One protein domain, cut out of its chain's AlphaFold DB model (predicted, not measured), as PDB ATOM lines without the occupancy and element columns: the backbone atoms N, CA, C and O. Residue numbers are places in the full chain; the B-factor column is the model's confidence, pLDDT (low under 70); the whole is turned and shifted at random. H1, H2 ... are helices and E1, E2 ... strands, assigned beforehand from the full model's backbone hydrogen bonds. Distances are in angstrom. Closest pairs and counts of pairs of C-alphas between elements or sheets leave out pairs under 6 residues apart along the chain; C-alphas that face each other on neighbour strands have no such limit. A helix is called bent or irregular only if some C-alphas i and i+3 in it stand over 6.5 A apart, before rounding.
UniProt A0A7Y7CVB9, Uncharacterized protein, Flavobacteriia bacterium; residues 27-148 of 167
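Overview. This is residues 27 to 148 of the 167 residues of an uncharacterized protein of Flavobacteriia bacterium (UniProt A0A7Y7CVB9). A three-stranded, strongly twisted sheet has one face covered by two helical parts, short H1 running slantwise and long H3b running along the strands, while its other face is bare of helices. Beyond the sheet, the helical hairpin of H2 and H3a makes one end of a long rod, and residues 61 to 66 at its turn stick out. The 122 printed residues hold, in chain order, H1, H2, H3, E1, E2 and E3; the sheet's order is E1, E2, E3, antiparallel, and the class is mixed, helices and strands. The whole is loose, with a radius of gyration of the C-alphas of 17.5 A and spans of 60 by 26 by 21 A.

Arrangement. H1, residues 27 to 38, is on the sheet of E1, residues 106 to 116, E2, residues 124 to 133, and E3, residues 141 to 147, at a height over the sheet of 8.9 A. It lies over E2, slantwise to the strands at 50 degrees on the local plane; it is only just not over E1, on which 2 of its C-alphas fall. H2, residues 51 to 59, is apart from H1. H3, residues 65 to 102, was assigned as one helix by its hydrogen bonds but is bent: C-alphas 77 and 80 are 7.5 A apart, and its arms H3a, residues 65 to 77, and H3b, residues 80 to 102, stand at a steep tilt of 45 degrees. H2 and H3a form a helical hairpin and touch, the closest C-alphas being those of Ile 58 and Lys 68 at 6.1 A, with a shallow tilt of 20 degrees, opposite ways. Neither is on the sheet. H3b is on the same face as H1, at a height over the sheet of 9.1 A, along the strands at 6 degrees to E2 on the local plane; it is over E2 and E3, and only just over E1, on which 3 of its C-alphas fall. Residues 36 to 38 of H1 touch H3b, the closest C-alphas being those of Ile 37 and Arg 94 at 4.9 A, at a steep tilt of 64 degrees, the same way. The strands form a meander, each the antiparallel neighbour of the one before. In the hairpin E1 and E2, N 108 and O 131 are within hydrogen-bond range at 2.9 A; in the hairpin E2 and E3, N 143 and O 130 are at 2.8 A. Every O i to N i+4 pair is within range in H1, H2 and H3a, and 18 of 19 in H3b.

Along the chain. H1 begins at C-alpha 27, (175.993, 214.434, 109.668), and is 15.8 A long; H2 is 12.5 A. H3a is 18.7 A and H3b 33.3 A, ending at C-alpha 102, (149.991, 208.410, 110.207). E1 is 30.8 A, E2 28.7 A and E3 18.5 A, ending at C-alpha 147, (172.525, 201.314, 108.589).

Size, cuts and confidence. The C-alphas farthest apart are those of Asn 65 and Glu 136, at 60.4 A. The printed part has no cut, and its one long link is H1 to H2, 12 residues. Mean pLDDT of the printed part is 72.0, with 42 residues under 70, among them residues 110 to 128 and 137 to 148.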
ATOM      1  N   ASP A  27     177.249 213.684 109.646       65.94
ATOM      2  CA  ASP A  27     175.993 214.434 109.668       65.94
ATOM      3  C   ASP A  27     175.376 214.567 108.267       65.94
ATOM      4  O   ASP A  27     174.162 214.462 108.111       65.94
ATOM      5  N   GLU A  28     176.193 214.726 107.220       69.38
ATOM      6  CA  GLU A  28     175.717 214.737 105.828       69.38
ATOM      7  C   GLU A  28     175.188 213.365 105.390       69.38
ATOM      8  O   GLU A  28     174.141 213.275 104.747       69.38
ATOM      9  N   LEU A  29     175.886 212.285 105.755       70.25
ATOM     10  CA  LEU A  29     175.428 210.913 105.503       70.25
ATOM     11  C   LEU A  29     174.131 210.615 106.263       70.25
ATOM     12  O   LEU A  29     173.217 210.001 105.712       70.25
ATOM     13  N   ALA A  30     174.036 211.093 107.504       71.06
ATOM     14  CA  ALA A  30     172.843 210.991 108.327       71.06
ATOM     15  C   ALA A  30     171.657 211.733 107.728       71.06
ATOM     16  O   ALA A  30     170.572 211.167 107.624       71.06
ATOM     17  N   GLY A  31     171.870 212.975 107.297       75.56
ATOM     18  CA  GLY A  31     170.841 213.788 106.664       75.56
ATOM     19  C   GLY A  31     170.312 213.144 105.385       75.56
ATOM     20  O   GLY A  31     169.099 213.093 105.182       75.56
ATOM     21  N   GLU A  32     171.190 212.590 104.544       75.12
ATOM     22  CA  GLU A  32     170.771 211.882 103.330       75.12
ATOM     23  C   GLU A  32     170.023 210.579 103.637       75.12
ATOM     24  O   GLU A  32     168.983 210.322 103.026       75.12
ATOM     25  N   ALA A  33     170.491 209.779 104.602       74.81
ATOM     26  CA  ALA A  33     169.810 208.551 105.013       74.81
ATOM     27  C   ALA A  33     168.432 208.849 105.619       74.81
ATOM     28  O   ALA A  33     167.434 208.236 105.240       74.81
ATOM     29  N   PHE A  34     168.361 209.848 106.497       78.69
ATOM     30  CA  PHE A  34     167.118 210.308 107.099       78.69
ATOM     31  C   PHE A  34     166.152 210.858 106.046       78.69
ATOM     32  O   PHE A  34     164.967 210.530 106.060       78.69
ATOM     33  N   THR A  35     166.644 211.612 105.062       83.88
ATOM     34  CA  THR A  35     165.827 212.079 103.929       83.88
ATOM     35  C   THR A  35     165.307 210.905 103.099       83.88
ATOM     36  O   THR A  35     164.123 210.866 102.764       83.88
ATOM     37  N   ALA A  36     166.146 209.909 102.804       79.12
ATOM     38  CA  ALA A  36     165.734 208.711 102.070       79.12
ATOM     39  C   ALA A  36     164.652 207.903 102.812       79.12
ATOM     40  O   ALA A  36     163.850 207.213 102.183       79.12
ATOM     41  N   ILE A  37     164.609 207.990 104.138       78.12
ATOM     42  CA  ILE A  37     163.603 207.342 104.982       78.12
ATOM     43  C   ILE A  37     162.303 208.137 105.042       78.12
ATOM     44  O   ILE A  37     161.224 207.570 104.893       78.12
ATOM     45  N   THR A  38     162.416 209.437 105.291       82.19
ATOM     46  CA  THR A  38     161.280 210.317 105.595       82.19
ATOM     47  C   THR A  38     160.562 210.821 104.348       82.19
ATOM     48  O   THR A  38     159.442 211.329 104.425       82.19
ATOM     49  N   THR A  39     161.179 210.657 103.179       81.38
ATOM     50  CA  THR A  39     160.594 211.018 101.891       81.38
ATOM     51  C   THR A  39     160.320 209.778 101.042       81.38
ATOM     52  O   THR A  39     160.971 208.741 101.162       81.38
ATOM     53  N   ASN A  40     159.361 209.886 100.120       73.56
ATOM     54  CA  ASN A  40     159.087 208.831  99.139       73.56
ATOM     55  C   ASN A  40     160.053 208.881  97.935       73.56
ATOM     56  O   ASN A  40     159.693 208.480  96.827       73.56
ATOM     57  N   SER A  41     161.257 209.440  98.108       76.69
ATOM     58  CA  SER A  41     162.248 209.524  97.037       76.69
ATOM     59  C   SER A  41     162.940 208.179  96.817       76.69
ATOM     60  O   SER A  41     162.957 207.290  97.676       76.69
ATOM     61  N   GLN A  42     163.560 208.026  95.648       79.00
ATOM     62  CA  GLN A  42     164.524 206.952  95.441       79.00
ATOM     63  C   GLN A  42     165.660 207.097  96.466       79.00
ATOM     64  O   GLN A  42     166.110 208.215  96.730       79.00
ATOM     65  N   THR A  43     166.085 205.980  97.062       73.81
ATOM     66  CA  THR A  43     167.267 205.946  97.933       73.81
ATOM     67  C   THR A  43     168.482 206.333  97.092       73.81
ATOM     68  O   THR A  43     168.716 205.673  96.080       73.81
ATOM     69  N   PRO A  44     169.229 207.390  97.451       69.44
ATOM     70  CA  PRO A  44     170.420 207.772  96.710       69.44
ATOM     71  C   PRO A  44     171.447 206.638  96.687       69.44
ATOM     72  O   PRO A  44     171.794 206.101  97.740       69.44
ATOM     73  N   ASP A  45     171.995 206.336  95.508       67.75
ATOM     74  CA  ASP A  45     173.088 205.362  95.364       67.75
ATOM     75  C   ASP A  45     174.323 205.779  96.189       67.75
ATOM     76  O   ASP A  45     175.123 204.940  96.580       67.75
ATOM     77  N   SER A  46     174.456 207.071  96.521       66.88
ATOM     78  CA  SER A  46     175.508 207.623  97.386       66.88
ATOM     79  C   SER A  46     175.449 207.150  98.843       66.88
ATOM     80  O   SER A  46     176.395 207.404  99.591       66.88
ATOM     81  N   LEU A  47     174.352 206.518  99.272       69.38
ATOM     82  CA  LEU A  47     174.210 205.962 100.619       69.38
ATOM     83  C   LEU A  47     174.765 204.540 100.747       69.38
ATOM     84  O   LEU A  47     174.916 204.052 101.866       69.38
ATOM     85  N   TYR A  48     175.081 203.887  99.627       73.38
ATOM     86  CA  TYR A  48     175.657 202.552  99.615       73.38
ATOM     87  C   TYR A  48     176.932 202.512  98.770       73.38
ATOM     88  O   TYR A  48     176.994 203.017  97.654       73.38
ATOM     89  N   ILE A  49     177.981 201.891  99.301       70.50
ATOM     90  CA  ILE A  49     179.265 201.804  98.607       70.50
ATOM     91  C   ILE A  49     179.163 200.889  97.374       70.50
ATOM     92  O   ILE A  49     178.819 199.703  97.458       70.50
ATOM     93  N   SER A  50     179.514 201.426  96.206       74.94
ATOM     94  CA  SER A  50     179.536 200.637  94.972       74.94
ATOM     95  C   SER A  50     180.649 199.584  94.995       74.94
ATOM     96  O   SER A  50     181.698 199.755  95.621       74.94
ATOM     97  N   LEU A  51     180.463 198.488  94.257       80.81
ATOM     98  CA  LEU A  51     181.493 197.454  94.122       80.81
ATOM     99  C   LEU A  51     182.787 198.013  93.502       80.81
ATOM    100  O   LEU A  51     183.899 197.641  93.883       80.81
ATOM    101  N   GLN A  52     182.647 198.933  92.546       80.25
ATOM    102  CA  GLN A  52     183.758 199.624  91.897       80.25
ATOM    103  C   GLN A  52     184.550 200.458  92.905       80.25
ATOM    104  O   GLN A  52     185.783 200.426  92.896       80.25
ATOM    105  N   GLU A  53     183.853 201.169  93.787       71.19
ATOM    106  CA  GLU A  53     184.472 201.949  94.851       71.19
ATOM    107  C   GLU A  53     185.209 201.040  95.836       71.19
ATOM    108  O   GLU A  53     186.397 201.259  96.071       71.19
ATOM    109  N   TYR A  54     184.591 199.939  96.279       72.38
ATOM    110  CA  TYR A  54     185.265 198.894  97.062       72.38
ATOM    111  C   TYR A  54     186.589 198.455  96.424       72.38
ATOM    112  O   TYR A  54     187.642 198.462  97.067       72.38
ATOM    113  N   HIS A  55     186.569 198.107  95.136       79.25
ATOM    114  CA  HIS A  55     187.766 197.676  94.419       79.25
ATOM    115  C   HIS A  55     188.837 198.766  94.332       79.25
ATOM    116  O   HIS A  55     190.023 198.455  94.458       79.25
ATOM    117  N   MET A  56     188.440 200.019  94.116       74.75
ATOM    118  CA  MET A  56     189.354 201.160  94.097       74.75
ATOM    119  C   MET A  56     190.032 201.353  95.459       74.75
ATOM    120  O   MET A  56     191.231 201.621  95.515       74.75
ATOM    121  N   LEU A  57     189.293 201.202  96.556       68.88
ATOM    122  CA  LEU A  57     189.815 201.401  97.907       68.88
ATOM    123  C   LEU A  57     190.773 200.284  98.328       68.88
ATOM    124  O   LEU A  57     191.811 200.566  98.929       68.88
ATOM    125  N   ILE A  58     190.484 199.041  97.927       69.44
ATOM    126  CA  ILE A  58     191.398 197.899  98.077       69.44
ATOM    127  C   ILE A  58     192.717 198.162  97.341       69.44
ATOM    128  O   ILE A  58     193.794 197.903  97.878       69.44
ATOM    129  N   GLU A  59     192.662 198.716  96.125       77.38
ATOM    130  CA  GLU A  59     193.870 199.011  95.344       77.38
ATOM    131  C   GLU A  59     194.787 200.047  95.997       77.38
ATOM    132  O   GLU A  59     196.005 199.990  95.816       77.38
ATOM    133  N   ARG A  60     194.223 200.954  96.798       69.62
ATOM    134  CA  ARG A  60     194.970 201.987  97.524       69.62
ATOM    135  C   ARG A  60     195.632 201.472  98.802       69.62
ATOM    136  O   ARG A  60     196.467 202.173  99.367       69.62
ATOM    137  N   GLN A  61     195.300 200.263  99.255       63.38
ATOM    138  CA  GLN A  61     195.883 199.720 100.478       63.38
ATOM    139  C   GLN A  61     197.350 199.309 100.275       63.38
ATOM    140  O   GLN A  61     197.699 198.762  99.218       63.38
ATOM    141  N   PRO A  62     198.216 199.498 101.291       68.88
ATOM    142  CA  PRO A  62     199.605 199.044 101.276       68.88
ATOM    143  C   PRO A  62     199.684 197.524 101.521       68.88
ATOM    144  O   PRO A  62     200.225 197.055 102.518       68.88
ATOM    145  N   MET A  63     199.087 196.749 100.614       70.81
ATOM    146  CA  MET A  63     198.982 195.287 100.648       70.81
ATOM    147  C   MET A  63     199.623 194.672  99.398       70.81
ATOM    148  O   MET A  63     199.764 195.343  98.372       70.81
ATOM    149  N   SER A  64     199.987 193.387  99.461       82.12
ATOM    150  CA  SER A  64     200.492 192.667  98.287       82.12
ATOM    151  C   SER A  64     199.402 192.510  97.215       82.12
ATOM    152  O   SER A  64     198.208 192.490  97.521       82.12
ATOM    153  N   ASN A  65     199.792 192.357  95.945       87.69
ATOM    154  CA  ASN A  65     198.827 192.169  94.853       87.69
ATOM    155  C   ASN A  65     197.983 190.893  95.023       87.69
ATOM    156  O   ASN A  65     196.806 190.890  94.668       87.69
ATOM    157  N   SER A  66     198.556 189.825  95.591       83.00
ATOM    158  CA  SER A  66     197.813 188.600  95.901       83.00
ATOM    159  C   SER A  66     196.749 188.839  96.968       83.00
ATOM    160  O   SER A  66     195.614 188.401  96.796       83.00
ATOM    161  N   ASP A  67     197.072 189.593  98.022       73.94
ATOM    162  CA  ASP A  67     196.110 189.889  99.088       73.94
ATOM    163  C   ASP A  67     194.990 190.803  98.585       73.94
ATOM    164  O   ASP A  67     193.823 190.563  98.885       73.94
ATOM    165  N   LYS A  68     195.317 191.798  97.746       77.75
ATOM    166  CA  LYS A  68     194.316 192.640  97.069       77.75
ATOM    167  C   LYS A  68     193.368 191.802  96.209       77.75
ATOM    168  O   LYS A  68     192.158 191.999  96.263       77.75
ATOM    169  N   SER A  69     193.898 190.855  95.432       81.31
ATOM    170  CA  SER A  69     193.091 189.981  94.571       81.31
ATOM    171  C   SER A  69     192.172 189.049  95.366       81.31
ATOM    172  O   SER A  69     191.007 188.872  94.997       81.31
ATOM    173  N   ASN A  70     192.676 188.465  96.456       75.94
ATOM    174  CA  ASN A  70     191.876 187.627  97.349       75.94
ATOM    175  C   ASN A  70     190.741 188.446  97.961       75.94
ATOM    176  O   ASN A  70     189.581 188.052  97.899       75.94
ATOM    177  N   PHE A  71     191.064 189.642  98.436       73.62
ATOM    178  CA  PHE A  71     190.093 190.507  99.076       73.62
ATOM    179  C   PHE A  71     189.009 191.002  98.096       73.62
ATOM    180  O   PHE A  71     187.823 190.961  98.411       73.62
ATOM    181  N   LYS A  72     189.358 191.353  96.851       79.88
ATOM    182  CA  LYS A  72     188.352 191.649  95.809       79.88
ATOM    183  C   LYS A  72     187.426 190.462  95.536       79.88
ATOM    184  O   LYS A  72     186.224 190.639  95.374       79.88
ATOM    185  N   THR A  73     187.977 189.249  95.495       79.81
ATOM    186  CA  THR A  73     187.186 188.018  95.326       79.81
ATOM    187  C   THR A  73     186.203 187.825  96.477       79.81
ATOM    188  O   THR A  73     185.037 187.510  96.241       79.81
ATOM    189  N   GLU A  74     186.647 188.064  97.709       75.12
ATOM    190  CA  GLU A  74     185.788 188.017  98.889       75.12
ATOM    191  C   GLU A  74     184.661 189.051  98.792       75.12
ATOM    192  O   GLU A  74     183.499 188.671  98.917       75.12
ATOM    193  N   VAL A  75     184.961 190.314  98.464       72.94
ATOM    194  CA  VAL A  75     183.939 191.362  98.292       72.94
ATOM    195  C   VAL A  75     182.906 190.975  97.237       72.94
ATOM    196  O   VAL A  75     181.708 191.046  97.507       72.94
ATOM    197  N   ASN A  76     183.338 190.483  96.073       79.69
ATOM    198  CA  ASN A  76     182.425 190.017  95.023       79.69
ATOM    199  C   ASN A  76     181.449 188.935  95.519       79.69
ATOM    200  O   ASN A  76     180.332 188.839  95.013       79.69
ATOM    201  N   SER A  77     181.855 188.121  96.499       78.56
ATOM    202  CA  SER A  77     181.029 187.029  97.022       78.56
ATOM    203  C   SER A  77     179.903 187.487  97.955       78.56
ATOM    204  O   SER A  77     178.894 186.790  98.063       78.56
ATOM    205  N   PHE A  78     180.042 188.647  98.612       71.75
ATOM    206  CA  PHE A  78     179.063 189.121  99.600       71.75
ATOM    207  C   PHE A  78     178.409 190.468  99.266       71.75
ATOM    208  O   PHE A  78     177.332 190.745  99.795       71.75
ATOM    209  N   HIS A  79     179.002 191.294  98.394       80.19
ATOM    210  CA  HIS A  79     178.544 192.665  98.114       80.19
ATOM    211  C   HIS A  79     177.077 192.721  97.675       80.19
ATOM    212  O   HIS A  79     176.293 193.463  98.260       80.19
ATOM    213  N   GLY A  80     176.670 191.856  96.743       78.94
ATOM    214  CA  GLY A  80     175.284 191.819  96.264       78.94
ATOM    215  C   GLY A  80     174.257 191.330  97.296       78.94
ATOM    216  O   GLY A  80     173.057 191.510  97.092       78.94
ATOM    217  N   ASN A  81     174.684 190.685  98.391       75.62
ATOM    218  CA  ASN A  81     173.795 190.370  99.515       75.62
ATOM    219  C   ASN A  81     173.677 191.568 100.461       75.62
ATOM    220  O   ASN A  81     172.560 191.942 100.802       75.62
ATOM    221  N   GLN A  82     174.800 192.207 100.798       74.00
ATOM    222  CA  GLN A  82     174.815 193.417 101.629       74.00
ATOM    223  C   GLN A  82     174.015 194.563 101.007       74.00
ATOM    224  O   GLN A  82     173.273 195.242 101.706       74.00
ATOM    225  N   GLU A  83     174.116 194.741  99.690       78.56
ATOM    226  CA  GLU A  83     173.362 195.758  98.958       78.56
ATOM    227  C   GLU A  83     171.856 195.536  99.124       78.56
ATOM    228  O   GLU A  83     171.091 196.450  99.429       78.56
ATOM    229  N   ARG A  84     171.429 194.278  98.990       78.06
ATOM    230  CA  ARG A  84     170.028 193.885  99.135       78.06
ATOM    231  C   ARG A  84     169.530 194.087 100.563       78.06
ATOM    232  O   ARG A  84     168.420 194.580 100.746       78.06
ATOM    233  N   GLU A  85     170.338 193.713 101.553       74.00
ATOM    234  CA  GLU A  85     170.040 193.910 102.976       74.00
ATOM    235  C   GLU A  85     169.903 195.401 103.308       74.00
ATOM    236  O   GLU A  85     168.912 195.796 103.923       74.00
ATOM    237  N   PHE A  86     170.815 196.240 102.807       76.56
ATOM    238  CA  PHE A  86     170.764 197.691 102.969       76.56
ATOM    239  C   PHE A  86     169.467 198.295 102.407       76.56
ATOM    240  O   PHE A  86     168.712 198.944 103.136       76.56
ATOM    241  N   TYR A  87     169.158 198.050 101.128       77.69
ATOM    242  CA  TYR A  87     167.959 198.621 100.503       77.69
ATOM    243  C   TYR A  87     166.660 198.061 101.098       77.69
ATOM    244  O   TYR A  87     165.670 198.793 101.219       77.69
ATOM    245  N   SER A  88     166.655 196.787 101.509       77.00
ATOM    246  CA  SER A  88     165.530 196.197 102.238       77.00
ATOM    247  C   SER A  88     165.322 196.892 103.583       77.00
ATOM    248  O   SER A  88     164.187 197.229 103.905       77.00
ATOM    249  N   GLY A  89     166.394 197.155 104.337       76.75
ATOM    250  CA  GLY A  89     166.331 197.853 105.621       76.75
ATOM    251  C   GLY A  89     165.752 199.263 105.498       76.75
ATOM    252  O   GLY A  89     164.802 199.599 106.206       76.75
ATOM    253  N   ILE A  90     166.241 200.058 104.538       77.62
ATOM    254  CA  ILE A  90     165.704 201.404 104.260       77.62
ATOM    255  C   ILE A  90     164.216 201.341 103.885       77.62
ATOM    256  O   ILE A  90     163.415 202.136 104.379       77.62
ATOM    257  N   THR A  91     163.822 200.376 103.048       77.94
ATOM    258  CA  THR A  91     162.422 200.206 102.632       77.94
ATOM    259  C   THR A  91     161.520 199.840 103.811       77.94
ATOM    260  O   THR A  91     160.457 200.437 103.978       77.94
ATOM    261  N   SER A  92     161.939 198.886 104.646       78.12
ATOM    262  CA  SER A  92     161.208 198.499 105.857       78.12
ATOM    263  C   SER A  92     161.064 199.671 106.823       78.12
ATOM    264  O   SER A  92     159.981 199.894 107.358       78.12
ATOM    265  N   PHE A  93     162.112 200.474 107.002       76.88
ATOM    266  CA  PHE A  93     162.033 201.632 107.884       76.88
ATOM    267  C   PHE A  93     161.120 202.724 107.321       76.88
ATOM    268  O   PHE A  93     160.331 203.297 108.064       76.88
ATOM    269  N   ARG A  94     161.141 202.978 106.009       81.12
ATOM    270  CA  ARG A  94     160.192 203.909 105.375       81.12
ATOM    271  C   ARG A  94     158.736 203.511 105.649       81.12
ATOM    272  O   ARG A  94     157.892 204.384 105.855       81.12
ATOM    273  N   GLN A  95     158.435 202.210 105.676       80.31
ATOM    274  CA  GLN A  95     157.107 201.710 106.051       80.31
ATOM    275  C   GLN A  95     156.786 202.002 107.521       80.31
ATOM    276  O   GLN A  95     155.690 202.479 107.800       80.31
ATOM    277  N   ILE A  96     157.735 201.772 108.438       81.19
ATOM    278  CA  ILE A  96     157.594 202.136 109.858       81.19
ATOM    279  C   ILE A  96     157.324 203.635 109.980       81.19
ATOM    280  O   ILE A  96     156.271 204.012 110.474       81.19
ATOM    281  N   TYR A  97     158.197 204.481 109.433       82.94
ATOM    282  CA  TYR A  97     158.033 205.934 109.431       82.94
ATOM    283  C   TYR A  97     156.647 206.363 108.928       82.94
ATOM    284  O   TYR A  97     155.952 207.117 109.600       82.94
ATOM    285  N   THR A  98     156.206 205.837 107.781       87.25
ATOM    286  CA  THR A  98     154.889 206.173 107.214       87.25
ATOM    287  C   THR A  98     153.749 205.801 108.164       87.25
ATOM    288  O   THR A  98     152.803 206.572 108.318       87.25
ATOM    289  N   ASN A  99     153.837 204.636 108.811       83.75
ATOM    290  CA  ASN A  99     152.835 204.178 109.770       83.75
ATOM    291  C   ASN A  99     152.827 205.035 111.041       83.75
ATOM    292  O   ASN A  99     151.754 205.402 111.504       83.75
ATOM    293  N   GLU A 100     153.994 205.368 111.588       82.19
ATOM    294  CA  GLU A 100     154.104 206.125 112.839       82.19
ATOM    295  C   GLU A 100     153.651 207.586 112.648       82.19
ATOM    296  O   GLU A 100     152.841 208.082 113.428       82.19
ATOM    297  N   ILE A 101     154.032 208.248 111.546       88.75
ATOM    298  CA  ILE A 101     153.520 209.593 111.217       88.75
ATOM    299  C   ILE A 101     151.998 209.579 111.011       88.75
ATOM    300  O   ILE A 101     151.301 210.485 111.466       88.75
ATOM    301  N   ALA A 102     151.443 208.543 110.371       87.81
ATOM    302  CA  ALA A 102     149.991 208.410 110.207       87.81
ATOM    303  C   ALA A 102     149.242 208.242 111.544       87.81
ATOM    304  O   ALA A 102     148.041 208.506 111.609       87.81
ATOM    305  N   ARG A 103     149.941 207.818 112.603       84.81
ATOM    306  CA  ARG A 103     149.426 207.701 113.975       84.81
ATOM    307  C   ARG A 103     149.632 208.977 114.797       84.81
ATOM    308  O   ARG A 103     149.260 208.991 115.963       84.81
ATOM    309  N   GLY A 104     150.170 210.035 114.190       86.50
ATOM    310  CA  GLY A 104     150.394 211.326 114.837       86.50
ATOM    311  C   GLY A 104     151.743 211.451 115.542       86.50
ATOM    312  O   GLY A 104     151.896 212.362 116.346       86.50
ATOM    313  N   ALA A 105     152.707 210.567 115.261       84.88
ATOM    314  CA  ALA A 105     154.045 210.707 115.820       84.88
ATOM    315  C   ALA A 105     154.790 211.913 115.222       84.88
ATOM    316  O   ALA A 105     154.729 212.160 114.015       84.88
ATOM    317  N   GLU A 106     155.575 212.598 116.044       85.81
ATOM    318  CA  GLU A 106     156.703 213.420 115.615       85.81
ATOM    319  C   GLU A 106     157.962 212.543 115.545       85.81
ATOM    320  O   GLU A 106     158.186 211.689 116.402       85.81
ATOM    321  N   VAL A 107     158.782 212.723 114.506       81.62
ATOM    322  CA  VAL A 107     160.030 211.968 114.335       81.62
ATOM    323  C   VAL A 107     161.232 212.836 114.685       81.62
ATOM    324  O   VAL A 107     161.326 213.984 114.250       81.62
ATOM    325  N   GLN A 108     162.199 212.266 115.395       77.94
ATOM    326  CA  GLN A 108     163.457 212.932 115.702       77.94
ATOM    327  C   GLN A 108     164.641 212.001 115.431       77.94
ATOM    328  O   GLN A 108     164.636 210.827 115.791       77.94
ATOM    329  N   LEU A 109     165.676 212.528 114.774       75.19
ATOM    330  CA  LEU A 109     166.984 211.879 114.713       75.19
ATOM    331  C   LEU A 109     167.745 212.243 115.994       75.19
ATOM    332  O   LEU A 109     168.261 213.353 116.107       75.19
ATOM    333  N   ASP A 110     167.783 211.329 116.961       69.50
ATOM    334  CA  ASP A 110     168.347 211.591 118.291       69.50
ATOM    335  C   ASP A 110     169.870 211.614 118.269       69.50
ATOM    336  O   ASP A 110     170.516 212.451 118.898       69.50
ATOM    337  N   SER A 111     170.456 210.628 117.592       68.19
ATOM    338  CA  SER A 111     171.901 210.493 117.532       68.19
ATOM    339  C   SER A 111     172.356 209.724 116.306       68.19
ATOM    340  O   SER A 111     171.687 208.828 115.783       68.19
ATOM    341  N   VAL A 112     173.549 210.106 115.868       69.69
ATOM    342  CA  VAL A 112     174.318 209.448 114.828       69.69
ATOM    343  C   VAL A 112     175.627 209.054 115.473       69.69
ATOM    344  O   VAL A 112     176.309 209.893 116.064       69.69
ATOM    345  N   TRP A 113     176.004 207.793 115.360       65.62
ATOM    346  CA  TRP A 113     177.340 207.388 115.753       65.62
ATOM    347  C   TRP A 113     177.947 206.493 114.706       65.62
ATOM    348  O   TRP A 113     177.275 205.831 113.917       65.62
ATOM    349  N   SER A 114     179.266 206.504 114.719       68.62
ATOM    350  CA  SER A 114     180.063 205.577 113.959       68.62
ATOM    351  C   SER A 114     180.792 204.687 114.946       68.62
ATOM    352  O   SER A 114     181.316 205.163 115.955       68.62
ATOM    353  N   GLN A 115     180.801 203.388 114.687       63.75
ATOM    354  CA  GLN A 115     181.660 202.474 115.415       63.75
ATOM    355  C   GLN A 115     182.696 201.894 114.458       63.75
ATOM    356  O   GLN A 115     182.330 201.412 113.380       63.75
ATOM    357  N   PRO A 116     183.993 201.948 114.812       55.56
ATOM    358  CA  PRO A 116     185.004 201.279 114.023       55.56
ATOM    359  C   PRO A 116     184.727 199.782 114.074       55.56
ATOM    360  O   PRO A 116     184.529 199.204 115.146       55.56
ATOM    361  N   MET A 117     184.719 199.138 112.916       52.47
ATOM    362  CA  MET A 117     184.500 197.701 112.889       52.47
ATOM    363  C   MET A 117     185.758 196.977 113.380       52.47
ATOM    364  O   MET A 117     186.873 197.223 112.905       52.47
ATOM    365  N   GLU A 118     185.588 196.071 114.341       44.00
ATOM    366  CA  GLU A 118     186.708 195.410 115.004       44.00
ATOM    367  C   GLU A 118     187.637 194.697 114.001       44.00
ATOM    368  O   GLU A 118     187.215 193.900 113.160       44.00
ATOM    369  N   GLY A 119     188.941 194.980 114.103       41.88
ATOM    370  CA  GLY A 119     189.974 194.333 113.294       41.88
ATOM    371  C   GLY A 119     190.178 194.935 111.905       41.88
ATOM    372  O   GLY A 119     190.839 194.300 111.079       41.88
ATOM    373  N   THR A 120     189.642 196.127 111.641       42.97
ATOM    374  CA  THR A 120     189.613 196.748 110.317       42.97
ATOM    375  C   THR A 120     189.995 198.236 110.411       42.97
ATOM    376  O   THR A 120     189.566 198.925 111.331       42.97
ATOM    377  N   ARG A 121     190.865 198.745 109.523       40.91
ATOM    378  CA  ARG A 121     191.221 200.180 109.515       40.91
ATOM    379  C   ARG A 121     190.254 200.932 108.609       40.91
ATOM    380  O   ARG A 121     189.945 200.444 107.530       40.91
ATOM    381  N   ASN A 122     189.816 202.113 109.031       46.88
ATOM    382  CA  ASN A 122     189.013 203.040 108.227       46.88
ATOM    383  C   ASN A 122     187.624 202.521 107.797       46.88
ATOM    384  O   ASN A 122     186.974 203.156 106.970       46.88
ATOM    385  N   ILE A 123     187.150 201.427 108.409       52.16
ATOM    386  CA  ILE A 123     185.740 201.028 108.379       52.16
ATOM    387  C   ILE A 123     185.013 201.682 109.513       52.16
ATOM    388  O   ILE A 123     185.430 201.540 110.665       52.16
ATOM    389  N   PHE A 124     183.830 202.181 109.200       55.03
ATOM    390  CA  PHE A 124     182.863 202.516 110.210       55.03
ATOM    391  C   PHE A 124     181.502 201.936 109.859       55.03
ATOM    392  O   PHE A 124     181.036 202.069 108.730       55.03
ATOM    393  N   GLU A 125     180.876 201.306 110.844       61.62
ATOM    394  CA  GLU A 125     179.437 201.095 110.824       61.62
ATOM    395  C   GLU A 125     178.786 202.376 111.333       61.62
ATOM    396  O   GLU A 125     179.163 202.872 112.397       61.62
ATOM    397  N   ILE A 126     177.837 202.912 110.570       65.38
ATOM    398  CA  ILE A 126     177.036 204.054 110.998       65.38
ATOM    399  C   ILE A 126     175.744 203.524 111.599       65.38
ATOM    400  O   ILE A 126     175.096 202.632 111.058       65.38
ATOM    401  N   LYS A 127     175.374 204.083 112.740       68.38
ATOM    402  CA  LYS A 127     174.123 203.786 113.410       68.38
ATOM    403  C   LYS A 127     173.355 205.073 113.611       68.38
ATOM    404  O   LYS A 127     173.922 206.098 113.995       68.38
ATOM    405  N   PHE A 128     172.061 204.979 113.345       68.69
ATOM    406  CA  PHE A 128     171.114 206.048 113.578       68.69
ATOM    407  C   PHE A 128     170.160 205.609 114.677       68.69
ATOM    408  O   PHE A 128     169.578 204.522 114.617       68.69
ATOM    409  N   GLN A 129     169.978 206.466 115.669       70.00
ATOM    410  CA  GLN A 129     168.878 206.347 116.610       70.00
ATOM    411  C   GLN A 129     167.819 207.360 116.218       70.00
ATOM    412  O   GLN A 129     168.086 208.562 116.177       70.00
ATOM    413  N   ILE A 130     166.634 206.851 115.913       73.81
ATOM    414  CA  ILE A 130     165.475 207.651 115.549       73.81
ATOM    415  C   ILE A 130     164.404 207.392 116.604       73.81
ATOM    416  O   ILE A 130     164.068 206.239 116.876       73.81
ATOM    417  N   SER A 131     163.865 208.450 117.189       77.56
ATOM    418  CA  SER A 131     162.734 208.362 118.103       77.56
ATOM    419  C   SER A 131     161.444 208.801 117.423       77.56
ATOM    420  O   SER A 131     161.438 209.670 116.547       77.56
ATOM    421  N   PHE A 132     160.348 208.172 117.839       79.50
ATOM    422  CA  PHE A 132     158.989 208.611 117.554       79.50
ATOM    423  C   PHE A 132     158.355 209.089 118.862       79.50
ATOM    424  O   PHE A 132     158.360 208.366 119.859       79.50
ATOM    425  N   GLN A 133     157.845 210.317 118.857       83.19
ATOM    426  CA  GLN A 133     157.202 210.971 119.995       83.19
ATOM    427  C   GLN A 133     155.717 211.155 119.706       83.19
ATOM    428  O   GLN A 133     155.353 211.651 118.645       83.19
ATOM    429  N   TYR A 134     154.861 210.776 120.648       81.75
ATOM    430  CA  TYR A 134     153.415 210.955 120.557       81.75
ATOM    431  C   TYR A 134     152.964 211.994 121.586       81.75
ATOM    432  O   TYR A 134     153.517 212.044 122.681       81.75
ATOM    433  N   GLU A 135     151.947 212.803 121.269       77.12
ATOM    434  CA  GLU A 135     151.448 213.858 122.176       77.12
ATOM    435  C   GLU A 135     150.994 213.327 123.552       77.12
ATOM    436  O   GLU A 135     151.016 214.068 124.534       77.12
ATOM    437  N   GLU A 136     150.581 212.058 123.624       73.25
ATOM    438  CA  GLU A 136     150.077 211.413 124.843       73.25
ATOM    439  C   GLU A 136     151.124 210.544 125.568       73.25
ATOM    440  O   GLU A 136     150.853 210.084 126.680       73.25
ATOM    441  N   ASP A 137     152.308 210.326 124.983       66.50
ATOM    442  CA  ASP A 137     153.329 209.454 125.568       66.50
ATOM    443  C   ASP A 137     154.296 210.245 126.462       66.50
ATOM    444  O   ASP A 137     154.922 211.217 126.041       66.50
ATOM    445  N   GLU A 138     154.467 209.792 127.709       59.84
ATOM    446  CA  GLU A 138     155.488 210.331 128.623       59.84
ATOM    447  C   GLU A 138     156.918 209.908 128.218       59.84
ATOM    448  O   GLU A 138     157.882 210.566 128.613       59.84
ATOM    449  N   GLU A 139     157.070 208.844 127.412       56.94
ATOM    450  CA  GLU A 139     158.362 208.336 126.925       56.94
ATOM    451  C   GLU A 139     158.351 208.029 125.412       56.94
ATOM    452  O   GLU A 139     157.441 207.356 124.927       56.94
ATOM    453  N   PRO A 140     159.378 208.455 124.648       62.28
ATOM    454  CA  PRO A 140     159.468 208.199 123.211       62.28
ATOM    455  C   PRO A 140     159.710 206.723 122.871       62.28
ATOM    456  O   PRO A 140     160.506 206.034 123.514       62.28
ATOM    457  N   VAL A 141     159.130 206.263 121.758       67.19
ATOM    458  CA  VAL A 141     159.463 204.960 121.170       67.19
ATOM    459  C   VAL A 141     160.776 205.084 120.396       67.19
ATOM    460  O   VAL A 141     160.840 205.698 119.329       67.19
ATOM    461  N   LEU A 142     161.840 204.475 120.925       57.31
ATOM    462  CA  LEU A 142     163.157 204.448 120.287       57.31
ATOM    463  C   LEU A 142     163.235 203.342 119.229       57.31
ATOM    464  O   LEU A 142     163.131 202.156 119.547       57.31
ATOM    465  N   THR A 143     163.489 203.721 117.976       59.69
ATOM    466  CA  THR A 143     163.794 202.784 116.891       59.69
ATOM    467  C   THR A 143     165.240 202.953 116.441       59.69
ATOM    468  O   THR A 143     165.675 204.011 115.985       59.69
ATOM    469  N   PHE A 144     166.004 201.870 116.532       53.50
ATOM    470  CA  PHE A 144     167.373 201.836 116.040       53.50
ATOM    471  C   PHE A 144     167.381 201.456 114.567       53.50
ATOM    472  O   PHE A 144     166.878 200.401 114.181       53.50
ATOM    473  N   LEU A 145     167.986 202.308 113.750       53.66
ATOM    474  CA  LEU A 145     168.315 201.979 112.379       53.66
ATOM    475  C   LEU A 145     169.794 201.598 112.317       53.66
ATOM    476  O   LEU A 145     170.698 202.440 112.325       53.66
ATOM    477  N   GLU A 146     170.026 200.293 112.224       50.38
ATOM    478  CA  GLU A 146     171.315 199.738 111.829       50.38
ATOM    479  C   GLU A 146     171.487 200.005 110.334       50.38
ATOM    480  O   GLU A 146     170.977 199.276 109.482       50.38
ATOM    481  N   THR A 147     172.157 201.100 109.986       44.31
ATOM    482  CA  THR A 147     172.525 201.314 108.589       44.31
ATOM    483  C   THR A 147     173.787 200.530 108.321       44.31
ATOM    484  O   THR A 147     174.884 200.865 108.757       44.31
ATOM    485  N   MET A 148     173.619 199.449 107.569       42.34
ATOM    486  CA  MET A 148     174.720 198.664 107.042       42.34
ATOM    487  C   MET A 148     175.515 199.481 106.020       42.34
ATOM    488  O   MET A 148     175.390 199.299 104.812       42.34
TER     489      MET A 148